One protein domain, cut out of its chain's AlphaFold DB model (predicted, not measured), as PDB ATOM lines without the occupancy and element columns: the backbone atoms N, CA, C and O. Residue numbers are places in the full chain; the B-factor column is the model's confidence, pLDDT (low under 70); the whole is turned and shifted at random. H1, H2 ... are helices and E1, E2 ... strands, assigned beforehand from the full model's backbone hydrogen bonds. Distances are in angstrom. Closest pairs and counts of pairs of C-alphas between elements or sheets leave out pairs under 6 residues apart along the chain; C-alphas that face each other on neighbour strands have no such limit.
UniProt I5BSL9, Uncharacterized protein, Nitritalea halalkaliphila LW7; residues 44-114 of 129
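AT A GLANCE: This is residues 44 to 114 of the 129 residues of an uncharacterized protein of Nitritalea halalkaliphila LW7 (UniProt I5BSL9). A small strand hairpin, E1 and E2, continues from one end of a helical hairpin, H1 and H2 side by side; from there a long link with no named element reaches away to two short helices, H3 and H4, at the far end. Residues 79 to 84, at the turn of the strand hairpin, stick out. The printed part has 71 residues, with named elements in the order H1, H2, E1, E2, H3, H4; the sheet, E1 - E2, is antiparallel, and the class is mostly helix. The whole is extended, with a radius of gyration of the C-alphas of 18.1 A, and elongated, spanning 52 by 29 by 19 A.

IN THESE COORDINATES: Look first at E1, residues 76 to 79, 9.9 A long, and E2, residues 84 to 87, 9.7 A. Just before them is H2, residues 68 to 75, 10.3 A. Find C-alpha 44 at (-28.269, -8.524, 23.442); from there H1, residues 44 to 60, runs 24.4 A to C-alpha 60 at (-31.094, -32.697, 24.552). Further on come H3, residues 99 to 104, 8.6 A, and H4, residues 110 to 113, 5.6 A, ending at C-alpha 113 at (-43.530, 1.341, 31.975).

HOW THE PARTS SIT: In the hairpin E1 and E2, antiparallel at 169 degrees, find N 79 and O 84 at 2.9 A and N 86 and O 77 at 2.8 A, within hydrogen-bond range. H2 and E1 are near each other, with 5 pairs of C-alphas within 10 A. H1 and H2 touch, closest at the C-alphas of Phe 55 and Lys 71, 6.9 A, and run opposite ways at a shallow tilt of 12 degrees. H3 and H4 are apart. Every O i to N i+4 pair is within range in H1, H2 and H3; H4 is too short for one.

THE WHOLE: The farthest C-alphas, Val 81 and Arg 108, are 53.5 A apart. The printed part has no cut, and E2 to H3 is a long link of 11 residues. No printed residue is under pLDDT 70.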
ATOM      1  N   GLY A  44     -28.619  -7.529  24.467       90.19
ATOM      2  CA  GLY A  44     -28.269  -8.524  23.442       90.19
ATOM      3  C   GLY A  44     -27.620  -9.784  24.030       90.19
ATOM      4  O   GLY A  44     -27.850 -10.892  23.553       90.19
ATOM      5  N   LYS A  45     -26.875  -9.640  25.136       88.56
ATOM      6  CA  LYS A  45     -26.318 -10.773  25.897       88.56
ATOM      7  C   LYS A  45     -27.394 -11.677  26.510       88.56
ATOM      8  O   LYS A  45     -27.214 -12.888  26.521       88.56
ATOM      9  N   THR A  46     -28.498 -11.103  26.989       89.81
ATOM     10  CA  THR A  46     -29.616 -11.845  27.585       89.81
ATOM     11  C   THR A  46     -30.348 -12.619  26.500       89.81
ATOM     12  O   THR A  46     -30.591 -13.809  26.655       89.81
ATOM     13  N   LEU A  47     -30.597 -11.971  25.359       90.88
ATOM     14  CA  LEU A  47     -31.178 -12.614  24.181       90.88
ATOM     15  C   LEU A  47     -30.302 -13.770  23.698       90.88
ATOM     16  O   LEU A  47     -30.796 -14.874  23.501       90.88
ATOM     17  N   LYS A  48     -28.988 -13.552  23.592       92.00
ATOM     18  CA  LYS A  48     -28.046 -14.624  23.262       92.00
ATOM     19  C   LYS A  48     -28.141 -15.789  24.254       92.00
ATOM     20  O   LYS A  48     -28.145 -16.928  23.808       92.00
ATOM     21  N   GLY A  49     -28.215 -15.512  25.557       90.94
ATOM     22  CA  GLY A  49     -28.369 -16.530  26.602       90.94
ATOM     23  C   GLY A  49     -29.616 -17.390  26.399       90.94
ATOM     24  O   GLY A  49     -29.491 -18.599  26.264       90.94
ATOM     25  N   LEU A  50     -30.783 -16.762  26.221       92.00
ATOM     26  CA  LEU A  50     -32.041 -17.474  25.957       92.00
ATOM     27  C   LEU A  50     -31.956 -18.378  24.719       92.00
ATOM     28  O   LEU A  50     -32.444 -19.504  24.728       92.00
ATOM     29  N   PHE A  51     -31.309 -17.903  23.651       93.00
ATOM     30  CA  PHE A  51     -31.090 -18.714  22.455       93.00
ATOM     31  C   PHE A  51     -30.116 -19.869  22.705       93.00
ATOM     32  O   PHE A  51     -30.316 -20.936  22.138       93.00
ATOM     33  N   VAL A  52     -29.073 -19.677  23.520       93.50
ATOM     34  CA  VAL A  52     -28.149 -20.757  23.912       93.50
ATOM     35  C   VAL A  52     -28.892 -21.834  24.695       93.50
ATOM     36  O   VAL A  52     -28.728 -23.009  24.368       93.50
ATOM     37  N   ASP A  53     -29.706 -21.442  25.674       94.62
ATOM     38  CA  ASP A  53     -30.465 -22.365  26.522       94.62
ATOM     39  C   ASP A  53     -31.456 -23.176  25.678       94.62
ATOM     40  O   ASP A  53     -31.391 -24.403  25.668       94.62
ATOM     41  N   ALA A  54     -32.248 -22.503  24.835       94.69
ATOM     42  CA  ALA A  54     -33.161 -23.175  23.910       94.69
ATOM     43  C   ALA A  54     -32.432 -24.126  22.940       94.69
ATOM     44  O   ALA A  54     -32.917 -25.218  22.649       94.69
ATOM     45  N   PHE A  55     -31.245 -23.750  22.446       96.06
ATOM     46  CA  PHE A  55     -30.445 -24.627  21.583       96.06
ATOM     47  C   PHE A  55     -29.971 -25.876  22.339       96.06
ATOM     48  O   PHE A  55     -29.958 -26.966  21.768       96.06
ATOM     49  N   CYS A  56     -29.574 -25.733  23.607       94.75
ATOM     50  CA  CYS A  56     -29.198 -26.859  24.464       94.75
ATOM     51  C   CYS A  56     -30.390 -27.793  24.712       94.75
ATOM     52  O   CYS A  56     -30.221 -29.005  24.578       94.75
ATOM     53  N   ASP A  57     -31.574 -27.244  24.984       97.38
ATOM     54  CA  ASP A  57     -32.800 -28.030  25.163       97.38
ATOM     55  C   ASP A  57     -33.150 -28.810  23.892       97.38
ATOM     56  O   ASP A  57     -33.431 -30.005  23.946       97.38
ATOM     57  N   PHE A  58     -33.060 -28.175  22.721       97.38
ATOM     58  CA  PHE A  58     -33.343 -28.836  21.444       97.38
ATOM     59  C   PHE A  58     -32.345 -29.947  21.110       97.38
ATOM     60  O   PHE A  58     -32.753 -30.993  20.603       97.38
ATOM     61  N   ILE A  59     -31.061 -29.765  21.441       96.56
ATOM     62  CA  ILE A  59     -30.061 -30.839  21.340       96.56
ATOM     63  C   ILE A  59     -30.423 -31.989  22.289       96.56
ATOM     64  O   ILE A  59     -30.402 -33.147  21.877       96.56
ATOM     65  N   ALA A  60     -30.764 -31.687  23.546       96.75
ATOM     66  CA  ALA A  60     -31.094 -32.697  24.552       96.75
ATOM     67  C   ALA A  60     -32.357 -33.499  24.191       96.75
ATOM     68  O   ALA A  60     -32.427 -34.696  24.463       96.75
ATOM     69  N   LEU A  61     -33.326 -32.852  23.542       97.19
ATOM     70  CA  LEU A  61     -34.551 -33.473  23.034       97.19
ATOM     71  C   LEU A  61     -34.358 -34.213  21.700       97.19
ATOM     72  O   LEU A  61     -35.290 -34.872  21.241       97.19
ATOM     73  N   GLY A  62     -33.182 -34.119  21.073       95.69
ATOM     74  CA  GLY A  62     -32.897 -34.773  19.795       95.69
ATOM     75  C   GLY A  62     -33.681 -34.188  18.618       95.69
ATOM     76  O   GLY A  62     -34.046 -34.923  17.706       95.69
ATOM     77  N   ILE A  63     -33.972 -32.882  18.639       96.44
ATOM     78  CA  ILE A  63     -34.675 -32.215  17.537       96.44
ATOM     79  C   ILE A  63     -33.750 -32.125  16.318       96.44
ATOM     80  O   ILE A  63     -32.651 -31.567  16.388       96.44
ATOM     81  N   ASP A  64     -34.226 -32.629  15.181       95.38
ATOM     82  CA  ASP A  64     -33.480 -32.620  13.925       95.38
ATOM     83  C   ASP A  64     -32.995 -31.214  13.541       95.38
ATOM     84  O   ASP A  64     -33.725 -30.222  13.593       95.38
ATOM     85  N   GLY A  65     -31.731 -31.132  13.122       90.94
ATOM     86  CA  GLY A  65     -31.080 -29.882  12.721       90.94
ATOM     87  C   GLY A  65     -30.395 -29.112  13.856       90.94
ATOM     88  O   GLY A  65     -29.617 -28.197  13.565       90.94
ATOM     89  N   PHE A  66     -30.596 -29.500  15.120       95.69
ATOM     90  CA  PHE A  66     -29.904 -28.916  16.271       95.69
ATOM     91  C   PHE A  66     -28.788 -29.845  16.759       95.69
ATOM     92  O   PHE A  66     -29.035 -30.866  17.389       95.69
ATOM     93  N   THR A  67     -27.533 -29.476  16.477       96.31
ATOM     94  CA  THR A  67     -26.347 -30.219  16.937       96.31
ATOM     95  C   THR A  67     -25.376 -29.324  17.699       96.31
ATOM     96  O   THR A  67     -25.393 -28.093  17.574       96.31
ATOM     97  N   GLN A  68     -24.484 -29.938  18.475       94.62
ATOM     98  CA  GLN A  68     -23.479 -29.210  19.242       94.62
ATOM     99  C   GLN A  68     -22.490 -28.457  18.331       94.62
ATOM    100  O   GLN A  68     -22.086 -27.337  18.654       94.62
ATOM    101  N   GLU A  69     -22.156 -29.011  17.165       95.00
ATOM    102  CA  GLU A  69     -21.323 -28.358  16.147       95.00
ATOM    103  C   GLU A  69     -22.012 -27.099  15.617       95.00
ATOM    104  O   GLU A  69     -21.393 -26.034  15.549       95.00
ATOM    105  N   LYS A  70     -23.313 -27.194  15.312       95.38
ATOM    106  CA  LYS A  70     -24.113 -26.065  14.823       95.38
ATOM    107  C   LYS A  70     -24.227 -24.959  15.867       95.38
ATOM    108  O   LYS A  70     -24.082 -23.781  15.538       95.38
ATOM    109  N   LYS A  71     -24.419 -25.334  17.135       95.62
ATOM    110  CA  LYS A  71     -24.426 -24.394  18.263       95.62
ATOM    111  C   LYS A  71     -23.109 -23.629  18.346       95.62
ATOM    112  O   LYS A  71     -23.113 -22.400  18.387       95.62
ATOM    113  N   ASN A  72     -21.990 -24.351  18.326       95.00
ATOM    114  CA  ASN A  72     -20.651 -23.772  18.417       95.00
ATOM    115  C   ASN A  72     -20.349 -22.847  17.227       95.00
ATOM    116  O   ASN A  72     -19.793 -21.767  17.419       95.00
ATOM    117  N   GLU A  73     -20.761 -23.232  16.016       95.38
ATOM    118  CA  GLU A  73     -20.630 -22.418  14.803       95.38
ATOM    119  C   GLU A  73     -21.426 -21.101  14.898       95.38
ATOM    120  O   GLU A  73     -20.926 -20.026  14.552       95.38
ATOM    121  N   LEU A  74     -22.675 -21.166  15.365       94.56
ATOM    122  CA  LEU A  74     -23.587 -20.023  15.374       94.56
ATOM    123  C   LEU A  74     -23.371 -19.097  16.575       94.56
ATOM    124  O   LEU A  74     -23.335 -17.878  16.407       94.56
ATOM    125  N   LEU A  75     -23.207 -19.647  17.777       94.25
ATOM    126  CA  LEU A  75     -23.186 -18.894  19.037       94.25
ATOM    127  C   LEU A  75     -21.771 -18.717  19.608       94.25
ATOM    128  O   LEU A  75     -21.552 -17.832  20.446       94.25
ATOM    129  N   GLY A  76     -20.802 -19.478  19.102       93.62
ATOM    130  CA  GLY A  76     -19.435 -19.511  19.609       93.62
ATOM    131  C   GLY A  76     -19.287 -20.447  20.805       93.62
ATOM    132  O   GLY A  76     -20.267 -20.935  21.367       93.62
ATOM    133  N   TYR A  77     -18.043 -20.690  21.201       93.75
ATOM    134  CA  TYR A  77     -17.714 -21.547  22.336       93.75
ATOM    135  C   TYR A  77     -16.379 -21.139  22.958       93.75
ATOM    136  O   TYR A  77     -15.580 -20.427  22.347       93.75
ATOM    137  N   TYR A  78     -16.140 -21.582  24.187       92.81
ATOM    138  CA  TYR A  78     -14.843 -21.470  24.839       92.81
ATOM    139  C   TYR A  78     -14.144 -22.824  24.803       92.81
ATOM    140  O   TYR A  78     -14.734 -23.830  25.195       92.81
ATOM    141  N   ASP A  79     -12.901 -22.843  24.336       93.88
ATOM    142  CA  ASP A  79     -12.046 -24.021  24.386       93.88
ATOM    143  C   ASP A  79     -11.168 -23.958  25.649       93.88
ATOM    144  O   ASP A  79     -10.295 -23.083  25.740       93.88
ATOM    145  N   PRO A  80     -11.377 -24.854  26.629       92.94
ATOM    146  CA  PRO A  80     -10.628 -24.843  27.881       92.94
ATOM    147  C   PRO A  80      -9.176 -25.309  27.723       92.94
ATOM    148  O   PRO A  80      -8.328 -24.908  28.521       92.94
ATOM    149  N   VAL A  81      -8.868 -26.117  26.702       95.00
ATOM    150  CA  VAL A  81      -7.513 -26.628  26.445       95.00
ATOM    151  C   VAL A  81      -6.660 -25.525  25.831       95.00
ATOM    152  O   VAL A  81      -5.553 -25.256  26.294       95.00
ATOM    153  N   LEU A  82      -7.205 -24.828  24.832       94.94
ATOM    154  CA  LEU A  82      -6.544 -23.692  24.187       94.94
ATOM    155  C   LEU A  82      -6.672 -22.386  24.988       94.94
ATOM    156  O   LEU A  82      -6.058 -21.383  24.623       94.94
ATOM    157  N   LYS A  83      -7.493 -22.385  26.048       94.75
ATOM    158  CA  LYS A  83      -7.897 -21.207  26.834       94.75
ATOM    159  C   LYS A  83      -8.368 -20.044  25.958       94.75
ATOM    160  O   LYS A  83      -8.073 -18.880  26.234       94.75
ATOM    161  N   ARG A  84      -9.098 -20.357  24.886       95.25
ATOM    162  CA  ARG A  84      -9.466 -19.398  23.841       95.25
ATOM    163  C   ARG A  84     -10.962 -19.427  23.569       95.25
ATOM    164  O   ARG A  84     -11.558 -20.488  23.431       95.25
ATOM    165  N   SER A  85     -11.548 -18.244  23.418       92.19
ATOM    166  CA  SER A  85     -12.920 -18.091  22.936       92.19
ATOM    167  C   SER A  85     -12.954 -18.044  21.412       92.19
ATOM    168  O   SER A  85     -12.212 -17.283  20.783       92.19
ATOM    169  N   PHE A  86     -13.852 -18.827  20.831       93.69
ATOM    170  CA  PHE A  86     -14.177 -18.824  19.415       93.69
ATOM    171  C   PHE A  86     -15.497 -18.088  19.209       93.69
ATOM    172  O   PHE A  86     -16.510 -18.385  19.846       93.69
ATOM    173  N   GLN A  87     -15.471 -17.085  18.336       93.44
ATOM    174  CA  GLN A  87     -16.625 -16.244  18.057       93.44
ATOM    175  C   GLN A  87     -17.605 -16.961  17.121       93.44
ATOM    176  O   GLN A  87     -17.200 -17.512  16.101       93.44
ATOM    177  N   GLY A  88     -18.892 -16.925  17.468       93.12
ATOM    178  CA  GLY A  88     -19.966 -17.428  16.615       93.12
ATOM    179  C   GLY A  88     -20.327 -16.474  15.475       93.12
ATOM    180  O   GLY A  88     -19.919 -15.312  15.456       93.12
ATOM    181  N   LYS A  89     -21.132 -16.963  14.530       94.31
ATOM    182  CA  LYS A  89     -21.618 -16.183  13.376       94.31
ATOM    183  C   LYS A  89     -22.811 -15.267  13.689       94.31
ATOM    184  O   LYS A  89     -23.070 -14.342  12.915       94.31
ATOM    185  N   LEU A  90     -23.535 -15.510  14.785       92.94
ATOM    186  CA  LEU A  90     -24.697 -14.720  15.201       92.94
ATOM    187  C   LEU A  90     -24.305 -13.576  16.137       92.94
ATOM    188  O   LEU A  90     -23.546 -13.748  17.093       92.94
ATOM    189  N   PHE A  91     -24.897 -12.410  15.885       92.62
ATOM    190  CA  PHE A  91     -24.689 -11.190  16.654       92.62
ATOM    191  C   PHE A  91     -26.036 -10.675  17.140       92.62
ATOM    192  O   PHE A  91     -26.988 -10.569  16.369       92.62
ATOM    193  N   PHE A  92     -26.100 -10.343  18.426       91.69
ATOM    194  CA  PHE A  92     -27.322  -9.921  19.097       91.69
ATOM    195  C   PHE A  92     -27.156  -8.471  19.539       91.69
ATOM    196  O   PHE A  92     -26.285  -8.165  20.355       91.69
ATOM    197  N   SER A  93     -27.977  -7.578  18.990       92.38
ATOM    198  CA  SER A  93     -28.107  -6.210  19.489       92.38
ATOM    199  C   SER A  93     -29.043  -6.170  20.694       92.38
ATOM    200  O   SER A  93     -29.796  -7.114  20.941       92.38
ATOM    201  N   ASN A  94     -29.021  -5.062  21.429       92.19
ATOM    202  CA  ASN A  94     -30.066  -4.782  22.406       92.19
ATOM    203  C   ASN A  94     -31.423  -4.684  21.696       92.19
ATOM    204  O   ASN A  94     -31.501  -4.166  20.578       92.19
ATOM    205  N   ALA A  95     -32.471  -5.195  22.339       91.75
ATOM    206  CA  ALA A  95     -33.840  -4.896  21.949       91.75
ATOM    207  C   ALA A  95     -34.288  -3.662  22.728       91.75
ATOM    208  O   ALA A  95     -34.292  -3.655  23.959       91.75
ATOM    209  N   GLU A  96     -34.622  -2.617  21.993       92.25
ATOM    210  CA  GLU A  96     -34.942  -1.290  22.503       92.25
ATOM    211  C   GLU A  96     -36.344  -0.906  22.037       92.25
ATOM    212  O   GLU A  96     -36.795  -1.391  20.994       92.25
ATOM    213  N   LEU A  97     -37.023  -0.021  22.778       90.62
ATOM    214  CA  LEU A  97     -38.292   0.519  22.296       90.62
ATOM    215  C   LEU A  97     -38.096   1.210  20.936       90.62
ATOM    216  O   LEU A  97     -37.125   1.966  20.781       90.62
ATOM    217  N   PRO A  98     -39.012   1.001  19.973       90.75
ATOM    218  CA  PRO A  98     -39.035   1.747  18.722       90.75
ATOM    219  C   PRO A  98     -39.052   3.261  18.957       90.75
ATOM    220  O   PRO A  98     -39.726   3.746  19.863       90.75
ATOM    221  N   GLN A  99     -38.369   4.026  18.098       89.31
ATOM    222  CA  GLN A  99     -38.265   5.484  18.255       89.31
ATOM    223  C   GLN A  99     -39.636   6.172  18.310       89.31
ATOM    224  O   GLN A  99     -39.847   7.051  19.130       89.31
ATOM    225  N   VAL A 100     -40.593   5.706  17.502       90.19
ATOM    226  CA  VAL A 100     -41.968   6.231  17.486       90.19
ATOM    227  C   VAL A 100     -42.642   6.107  18.857       90.19
ATOM    228  O   VAL A 100     -43.345   7.017  19.282       90.19
ATOM    229  N   GLU A 101     -42.415   5.001  19.569       88.88
ATOM    230  CA  GLU A 101     -42.952   4.805  20.918       88.88
ATOM    231  C   GLU A 101     -42.206   5.670  21.935       88.88
ATOM    232  O   GLU A 101     -42.837   6.296  22.783       88.88
ATOM    233  N   ARG A 102     -40.875   5.767  21.820       90.06
ATOM    234  CA  ARG A 102     -40.062   6.643  22.679       90.06
ATOM    235  C   ARG A 102     -40.505   8.101  22.587       90.06
ATOM    236  O   ARG A 102     -40.626   8.749  23.621       90.06
ATOM    237  N   ASP A 103     -40.783   8.584  21.379       89.25
ATOM    238  CA  ASP A 103     -41.217   9.962  21.130       89.25
ATOM    239  C   ASP A 103     -42.643  10.224  21.645       89.25
ATOM    240  O   ASP A 103     -42.965  11.338  22.057       89.25
ATOM    241  N   ALA A 104     -43.499   9.198  21.648       90.31
ATOM    242  CA  ALA A 104     -44.858   9.281  22.177       90.31
ATOM    243  C   ALA A 104     -44.908   9.253  23.718       90.31
ATOM    244  O   ALA A 104     -45.872   9.737  24.314       90.31
ATOM    245  N   ILE A 105     -43.886   8.692  24.373       88.50
ATOM    246  CA  ILE A 105     -43.810   8.566  25.832       88.50
ATOM    247  C   ILE A 105     -43.073   9.778  26.414       88.50
ATOM    248  O   ILE A 105     -41.843   9.844  26.434       88.50
ATOM    249  N   ASP A 106     -43.831  10.732  26.959       84.31
ATOM    250  CA  ASP A 106     -43.233  11.861  27.676       84.31
ATOM    251  C   ASP A 106     -42.547  11.413  28.993       84.31
ATOM    252  O   ASP A 106     -42.763  10.314  29.515       84.31
ATOM    253  N   ALA A 107     -41.722  12.291  29.573       77.69
ATOM    254  CA  ALA A 107     -40.978  11.995  30.801       77.69
ATOM    255  C   ALA A 107     -41.865  11.623  32.007       77.69
ATOM    256  O   ALA A 107     -41.422  10.867  32.871       77.69
ATOM    257  N   ARG A 108     -43.107  12.120  32.069       79.81
ATOM    258  CA  ARG A 108     -44.053  11.822  33.156       79.81
ATOM    259  C   ARG A 108     -44.632  10.419  33.013       79.81
ATOM    260  O   ARG A 108     -44.918   9.784  34.023       79.81
ATOM    261  N   HIS A 109     -44.762   9.919  31.784       83.44
ATOM    262  CA  HIS A 109     -45.343   8.602  31.529       83.44
ATOM    263  C   HIS A 109     -44.334   7.451  31.598       83.44
ATOM    264  O   HIS A 109     -44.746   6.306  31.775       83.44
ATOM    265  N   LYS A 110     -43.021   7.726  31.542       82.06
ATOM    266  CA  LYS A 110     -41.972   6.690  31.649       82.06
ATOM    267  C   LYS A 110     -42.102   5.814  32.896       82.06
ATOM    268  O   LYS A 110     -41.776   4.632  32.845       82.06
ATOM    269  N   TYR A 111     -42.588   6.372  34.004       77.25
ATOM    270  CA  TYR A 111     -42.793   5.624  35.245       77.25
ATOM    271  C   TYR A 111     -43.850   4.520  35.112       77.25
ATOM    272  O   TYR A 111     -43.716   3.497  35.772       77.25
ATOM    273  N   PHE A 112     -44.836   4.668  34.219       84.25
ATOM    274  CA  PHE A 112     -45.871   3.652  33.984       84.25
ATOM    275  C   PHE A 112     -45.387   2.454  33.158       84.25
ATOM    276  O   PHE A 112     -46.109   1.469  33.044       84.25
ATOM    277  N   LEU A 113     -44.166   2.502  32.611       84.19
ATOM    278  CA  LEU A 113     -43.530   1.341  31.975       84.19
ATOM    279  C   LEU A 113     -43.031   0.310  32.996       84.19
ATOM    280  O   LEU A 113     -42.553  -0.756  32.611       84.19
ATOM    281  N   PHE A 114     -43.088   0.637  34.288       84.62
ATOM    282  CA  PHE A 114     -42.578  -0.191  35.366       84.62
ATOM    283  C   PHE A 114     -43.645  -0.366  36.441       84.62
ATOM    284  O   PHE A 114     -44.400   0.554  36.754       84.62
TER     285      PHE A 114